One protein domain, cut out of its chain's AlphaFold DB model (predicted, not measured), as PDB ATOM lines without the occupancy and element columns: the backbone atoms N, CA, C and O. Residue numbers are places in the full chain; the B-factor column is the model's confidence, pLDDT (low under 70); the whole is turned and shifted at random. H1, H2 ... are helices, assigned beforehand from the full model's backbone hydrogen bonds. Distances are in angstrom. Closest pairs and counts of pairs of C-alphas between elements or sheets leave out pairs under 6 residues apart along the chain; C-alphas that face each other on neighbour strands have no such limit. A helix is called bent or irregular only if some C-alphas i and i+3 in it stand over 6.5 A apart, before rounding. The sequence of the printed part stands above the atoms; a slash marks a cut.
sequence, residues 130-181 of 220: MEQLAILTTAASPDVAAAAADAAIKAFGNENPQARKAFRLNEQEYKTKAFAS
ATOM      1  N   MET A 130     169.195 203.248 170.704       85.69
ATOM      2  CA  MET A 130     168.379 202.481 171.648       85.69
ATOM      3  C   MET A 130     166.879 202.740 171.469       85.69
ATOM      4  O   MET A 130     166.078 201.822 171.607       85.69
ATOM      5  N   GLU A 131     166.503 203.966 171.118       83.62
ATOM      6  CA  GLU A 131     165.117 204.348 170.850       83.62
ATOM      7  C   GLU A 131     164.633 203.756 169.522       83.62
ATOM      8  O   GLU A 131     163.542 203.190 169.444       83.62
ATOM      9  N   GLN A 132     165.500 203.760 168.506       85.50
ATOM     10  CA  GLN A 132     165.240 203.098 167.225       85.50
ATOM     11  C   GLN A 132     165.078 201.576 167.395       85.50
ATOM     12  O   GLN A 132     164.177 200.968 166.812       85.50
ATOM     13  N   LEU A 133     165.914 200.956 168.235       82.75
ATOM     14  CA  LEU A 133     165.845 199.528 168.542       82.75
ATOM     15  C   LEU A 133     164.630 199.169 169.399       82.75
ATOM     16  O   LEU A 133     164.027 198.129 169.151       82.75
ATOM     17  N   ALA A 134     164.222 200.012 170.351       82.81
ATOM     18  CA  ALA A 134     163.044 199.755 171.178       82.81
ATOM     19  C   ALA A 134     161.801 199.517 170.307       82.81
ATOM     20  O   ALA A 134     161.129 198.499 170.455       82.81
ATOM     21  N   ILE A 135     161.561 200.367 169.305       79.12
ATOM     22  CA  ILE A 135     160.410 200.207 168.407       79.12
ATOM     23  C   ILE A 135     160.542 198.926 167.563       79.12
ATOM     24  O   ILE A 135     159.586 198.159 167.440       79.12
ATOM     25  N   LEU A 136     161.729 198.639 167.023       78.19
ATOM     26  CA  LEU A 136     161.966 197.427 166.228       78.19
ATOM     27  C   LEU A 136     161.790 196.138 167.044       78.19
ATOM     28  O   LEU A 136     161.220 195.173 166.542       78.19
ATOM     29  N   THR A 137     162.225 196.123 168.304       75.94
ATOM     30  CA  THR A 137     162.065 194.952 169.181       75.94
ATOM     31  C   THR A 137     160.603 194.661 169.501       75.94
ATOM     32  O   THR A 137     160.231 193.497 169.595       75.94
ATOM     33  N   THR A 138     159.746 195.690 169.560       74.12
ATOM     34  CA  THR A 138     158.291 195.503 169.718       74.12
ATOM     35  C   THR A 138     157.598 194.983 168.457       74.12
ATOM     36  O   THR A 138     156.474 194.496 168.533       74.12
ATOM     37  N   ALA A 139     158.251 195.065 167.293       71.31
ATOM     38  CA  ALA A 139     157.705 194.575 166.030       71.31
ATOM     39  C   ALA A 139     157.910 193.061 165.820       71.31
ATOM     40  O   ALA A 139     157.364 192.503 164.865       71.31
ATOM     41  N   ALA A 140     158.686 192.395 166.682       75.25
ATOM     42  CA  ALA A 140     158.884 190.950 166.651       75.25
ATOM     43  C   ALA A 140     158.003 190.251 167.696       75.25
ATOM     44  O   ALA A 140     157.897 190.697 168.837       75.25
ATOM     45  N   SER A 141     157.391 189.123 167.326       79.38
ATOM     46  CA  SER A 141     156.674 188.276 168.283       79.38
ATOM     47  C   SER A 141     157.663 187.656 169.285       79.38
ATOM     48  O   SER A 141     158.717 187.179 168.844       79.38
ATOM     49  N   PRO A 142     157.341 187.606 170.594       84.44
ATOM     50  CA  PRO A 142     158.245 187.090 171.628       84.44
ATOM     51  C   PRO A 142     158.794 185.691 171.323       84.44
ATOM     52  O   PRO A 142     159.993 185.458 171.458       84.44
ATOM     53  N   ASP A 143     157.944 184.796 170.816       86.56
ATOM     54  CA  ASP A 143     158.325 183.410 170.520       86.56
ATOM     55  C   ASP A 143     159.295 183.306 169.338       86.56
ATOM     56  O   ASP A 143     160.254 182.534 169.367       86.56
ATOM     57  N   VAL A 144     159.094 184.132 168.306       88.62
ATOM     58  CA  VAL A 144     159.972 184.177 167.126       88.62
ATOM     59  C   VAL A 144     161.326 184.775 167.498       88.62
ATOM     60  O   VAL A 144     162.358 184.264 167.069       88.62
ATOM     61  N   ALA A 145     161.337 185.826 168.323       87.12
ATOM     62  CA  ALA A 145     162.568 186.430 168.821       87.12
ATOM     63  C   ALA A 145     163.365 185.453 169.704       87.12
ATOM     64  O   ALA A 145     164.578 185.335 169.533       87.12
ATOM     65  N   ALA A 146     162.691 184.713 170.592       87.62
ATOM     66  CA  ALA A 146     163.314 183.696 171.437       87.62
ATOM     67  C   ALA A 146     163.906 182.541 170.610       87.62
ATOM     68  O   ALA A 146     165.075 182.195 170.788       87.62
ATOM     69  N   ALA A 147     163.141 181.992 169.660       91.44
ATOM     70  CA  ALA A 147     163.615 180.928 168.776       91.44
ATOM     71  C   ALA A 147     164.788 181.385 167.888       91.44
ATOM     72  O   ALA A 147     165.760 180.650 167.706       91.44
ATOM     73  N   ALA A 148     164.733 182.616 167.366       90.00
ATOM     74  CA  ALA A 148     165.814 183.196 166.575       90.00
ATOM     75  C   ALA A 148     167.085 183.432 167.409       90.00
ATOM     76  O   ALA A 148     168.188 183.162 166.929       90.00
ATOM     77  N   ALA A 149     166.947 183.893 168.656       91.38
ATOM     78  CA  ALA A 149     168.072 184.081 169.567       91.38
ATOM     79  C   ALA A 149     168.749 182.748 169.923       91.38
ATOM     80  O   ALA A 149     169.976 182.662 169.869       91.38
ATOM     81  N   ASP A 150     167.974 181.696 170.214       87.25
ATOM     82  CA  ASP A 150     168.518 180.357 170.480       87.25
ATOM     83  C   ASP A 150     169.271 179.800 169.262       87.25
ATOM     84  O   ASP A 150     170.420 179.357 169.371       87.25
ATOM     85  N   ALA A 151     168.680 179.923 168.068       90.50
ATOM     86  CA  ALA A 151     169.316 179.515 166.819       90.50
ATOM     87  C   ALA A 151     170.633 180.271 166.564       90.50
ATOM     88  O   ALA A 151     171.630 179.655 166.178       90.50
ATOM     89  N   ALA A 152     170.668 181.581 166.828       88.44
ATOM     90  CA  ALA A 152     171.869 182.399 166.688       88.44
ATOM     91  C   ALA A 152     172.964 181.986 167.684       88.44
ATOM     92  O   ALA A 152     174.110 181.780 167.284       88.44
ATOM     93  N   ILE A 153     172.629 181.793 168.966       85.25
ATOM     94  CA  ILE A 153     173.581 181.329 169.991       85.25
ATOM     95  C   ILE A 153     174.145 179.952 169.617       85.25
ATOM     96  O   ILE A 153     175.350 179.704 169.742       85.25
ATOM     97  N   LYS A 154     173.292 179.053 169.115       83.62
ATOM     98  CA  LYS A 154     173.689 177.720 168.653       83.62
ATOM     99  C   LYS A 154     174.619 177.780 167.441       83.62
ATOM    100  O   LYS A 154     175.579 177.006 167.395       83.62
ATOM    101  N   ALA A 155     174.359 178.688 166.500       83.69
ATOM    102  CA  ALA A 155     175.217 178.931 165.347       83.69
ATOM    103  C   ALA A 155     176.583 179.491 165.778       83.69
ATOM    104  O   ALA A 155     177.600 178.849 165.545       83.69
ATOM    105  N   PHE A 156     176.631 180.586 166.543       72.94
ATOM    106  CA  PHE A 156     177.901 181.167 167.010       72.94
ATOM    107  C   PHE A 156     178.733 180.211 167.871       72.94
ATOM    108  O   PHE A 156     179.965 180.210 167.827       72.94
ATOM    109  N   GLY A 157     178.066 179.364 168.656       67.00
ATOM    110  CA  GLY A 157     178.737 178.362 169.468       67.00
ATOM    111  C   GLY A 157     179.437 177.267 168.655       67.00
ATOM    112  O   GLY A 157     180.331 176.610 169.189       67.00
ATOM    113  N   ASN A 158     179.052 177.034 167.400       66.56
ATOM    114  CA  ASN A 158     179.721 176.050 166.552       66.56
ATOM    115  C   ASN A 158     180.976 176.631 165.859       66.56
ATOM    116  O   ASN A 158     181.944 175.895 165.681       66.56
ATOM    117  N   GLU A 159     181.001 177.941 165.586       68.25
ATOM    118  CA  GLU A 159     182.091 178.629 164.872       68.25
ATOM    119  C   GLU A 159     183.242 179.036 165.801       68.25
ATOM    120  O   GLU A 159     184.411 179.001 165.413       68.25
ATOM    121  N   ASN A 160     182.935 179.388 167.056       69.75
ATOM    122  CA  ASN A 160     183.933 179.767 168.053       69.75
ATOM    123  C   ASN A 160     183.780 178.946 169.354       69.75
ATOM    124  O   ASN A 160     183.022 179.323 170.258       69.75
ATOM    125  N   PRO A 161     184.539 177.845 169.526       65.69
ATOM    126  CA  PRO A 161     184.445 176.995 170.713       65.69
ATOM    127  C   PRO A 161     184.884 177.692 172.014       65.69
ATOM    128  O   PRO A 161     184.550 177.212 173.099       65.69
ATOM    129  N   GLN A 162     185.603 178.821 171.936       63.88
ATOM    130  CA  GLN A 162     185.967 179.634 173.103       63.88
ATOM    131  C   GLN A 162     184.814 180.552 173.541       63.88
ATOM    132  O   GLN A 162     184.605 180.724 174.741       63.88
ATOM    133  N   ALA A 163     183.998 181.054 172.607       63.06
ATOM    134  CA  ALA A 163     182.805 181.845 172.927       63.06
ATOM    135  C   ALA A 163     181.783 181.025 173.732       63.06
ATOM    136  O   ALA A 163     181.234 181.507 174.722       63.06
ATOM    137  N   ARG A 164     181.613 179.734 173.405       59.78
ATOM    138  CA  ARG A 164     180.773 178.817 174.199       59.78
ATOM    139  C   ARG A 164     181.164 178.763 175.672       59.78
ATOM    140  O   ARG A 164     180.288 178.645 176.521       59.78
ATOM    141  N   LYS A 165     182.462 178.799 175.980       63.72
ATOM    142  CA  LYS A 165     182.953 178.708 177.362       63.72
ATOM    143  C   LYS A 165     182.666 179.991 178.139       63.72
ATOM    144  O   LYS A 165     182.299 179.897 179.301       63.72
ATOM    145  N   ALA A 166     182.751 181.156 177.494       64.75
ATOM    146  CA  ALA A 166     182.446 182.440 178.125       64.75
ATOM    147  C   ALA A 166     180.966 182.563 178.534       64.75
ATOM    148  O   ALA A 166     180.673 183.056 179.619       64.75
ATOM    149  N   PHE A 167     180.036 182.051 177.719       57.34
ATOM    150  CA  PHE A 167     178.600 182.103 178.031       57.34
ATOM    151  C   PHE A 167     178.112 180.932 178.909       57.34
ATOM    152  O   PHE A 167     177.209 181.119 179.723       57.34
ATOM    153  N   ARG A 168     178.740 179.746 178.828       60.50
ATOM    154  CA  ARG A 168     178.413 178.581 179.686       60.50
ATOM    155  C   ARG A 168     178.820 178.732 181.152       60.50
ATOM    156  O   ARG A 168     178.343 177.959 181.980       60.50
ATOM    157  N   LEU A 169     179.690 179.681 181.494       50.78
ATOM    158  CA  LEU A 169     180.072 179.898 182.892       50.78
ATOM    159  C   LEU A 169     178.942 180.528 183.719       50.78
ATOM    160  O   LEU A 169     178.876 180.254 184.911       50.78
ATOM    161  N   ASN A 170     178.006 181.265 183.103       54.44
ATOM    162  CA  ASN A 170     176.929 181.919 183.852       54.44
ATOM    163  C   ASN A 170     175.731 180.976 184.107       54.44
ATOM    164  O   ASN A 170     175.351 180.824 185.262       54.44
ATOM    165  N   GLU A 171     175.238 180.264 183.073       56.28
ATOM    166  CA  GLU A 171     175.197 178.786 183.100       56.28
ATOM    167  C   GLU A 171     175.221 178.043 184.445       56.28
ATOM    168  O   GLU A 171     174.294 177.946 185.252       56.28
ATOM    169  N   GLN A 172     176.362 177.392 184.627       52.84
ATOM    170  CA  GLN A 172     176.578 176.488 185.731       52.84
ATOM    171  C   GLN A 172     176.547 177.218 187.072       52.84
ATOM    172  O   GLN A 172     176.117 176.619 188.052       52.84
ATOM    173  N   GLU A 173     176.941 178.495 187.103       53.31
ATOM    174  CA  GLU A 173     176.996 179.306 188.314       53.31
ATOM    175  C   GLU A 173     175.604 179.634 188.869       53.31
ATOM    176  O   GLU A 173     175.460 179.684 190.087       53.31
ATOM    177  N   TYR A 174     174.551 179.786 188.045       52.12
ATOM    178  CA  TYR A 174     173.162 179.896 188.537       52.12
ATOM    179  C   TYR A 174     172.592 178.578 189.048       52.12
ATOM    180  O   TYR A 174     171.805 178.579 189.996       52.12
ATOM    181  N   LYS A 175     173.022 177.448 188.485       51.78
ATOM    182  CA  LYS A 175     172.534 176.135 188.910       51.78
ATOM    183  C   LYS A 175     173.218 175.685 190.202       51.78
ATOM    184  O   LYS A 175     172.545 175.165 191.087       51.78
ATOM    185  N   THR A 176     174.513 175.956 190.383       52.34
ATOM    186  CA  THR A 176     175.210 175.674 191.651       52.34
ATOM    187  C   THR A 176     174.747 176.571 192.799       52.34
ATOM    188  O   THR A 176     174.615 176.066 193.912       52.34
ATOM    189  N   LYS A 177     174.408 177.849 192.562       52.12
ATOM    190  CA  LYS A 177     173.838 178.709 193.623       52.12
ATOM    191  C   LYS A 177     172.373 178.402 193.960       52.12
ATOM    192  O   LYS A 177     171.973 178.598 195.103       52.12
ATOM    193  N   ALA A 178     171.601 177.821 193.037       48.91
ATOM    194  CA  ALA A 178     170.242 177.341 193.320       48.91
ATOM    195  C   ALA A 178     170.211 176.049 194.168       48.91
ATOM    196  O   ALA A 178     169.308 175.873 194.984       48.91
ATOM    197  N   PHE A 179     171.208 175.165 194.033       44.03
ATOM    198  CA  PHE A 179     171.295 173.932 194.834       44.03
ATOM    199  C   PHE A 179     171.956 174.117 196.213       44.03
ATOM    200  O   PHE A 179     171.766 173.275 197.086       44.03
ATOM    201  N   ALA A 180     172.684 175.215 196.447       51.19
ATOM    202  CA  ALA A 180     173.334 175.489 197.735       51.19
ATOM    203  C   ALA A 180     172.420 176.165 198.781       51.19
ATOM    204  O   ALA A 180     172.793 176.256 199.947       51.19
ATOM    205  N   SER A 181     171.221 176.625 198.400       47.84
ATOM    206  CA  SER A 181     170.345 177.438 199.263       47.84
ATOM    207  C   SER A 181     169.251 176.648 200.003       47.84
ATOM    208  O   SER A 181     168.239 177.227 200.389       47.84
TER     209      SER A 181
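Overview. This is residues 130 to 181 of the 220 residues of an uncharacterized protein of Zea mays (UniProt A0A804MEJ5). H3, the longest helix, and H2 meet near their ends as an open V, and the short H1 sits beyond the far end of H2, with residues 130 to 136 sticking out. The space between the two arms of the V is empty, and H1 packs on neither of them. The 52 printed residues hold three named helices, H1, H2 and H3 in that order, and no named strand: the class is all helix. The whole is only just extended, close to loose, with a radius of gyration of the C-alphas of 15.1 A and spans of 40 by 32 by 21 A.

Arrangement. Start with H3, residues 161 to 179, which has a kink of 30 degrees near residue 168. It is neither bent nor irregular, but only just: C-alphas 167 and 170 are 6.1 A apart. Look next at H2, residues 142 to 159; it and H3 only just touch, only at the corner by their link, with 3 pairs of C-alphas within 8 A. H2 takes part with residues 156 to 157 alone and H3 with residues 163 to 164 alone; the closest C-alphas, of Gly 157 and Arg 164, are 5.2 A apart. The two run opposite ways at a steep tilt of 57 degrees. H1, residues 130 to 138, is apart from both. In H1 every O i to N i+4 pair is within hydrogen-bond range; in H2 13 of 14 are, and in H3 11 of 15.

Along the chain. Find C-alpha 161 at (184.445, 176.995, 170.713); from there H3 runs 27.6 A to C-alpha 179 at (171.295, 173.932, 194.834). H2 measures 26.2 A from its first to its last C-alpha. H1 begins at C-alpha 130, at (168.379, 202.481, 171.648), and is 12.4 A long.

Size, cuts and confidence. The C-alphas farthest apart, of Gln 132 and Ala 180, are 41.9 A apart. The printed part has no cut, and both links are tight. Look in the B-factor column for pLDDT: residues 157 to 181 are under 70, and the mean of the printed part is 71.0.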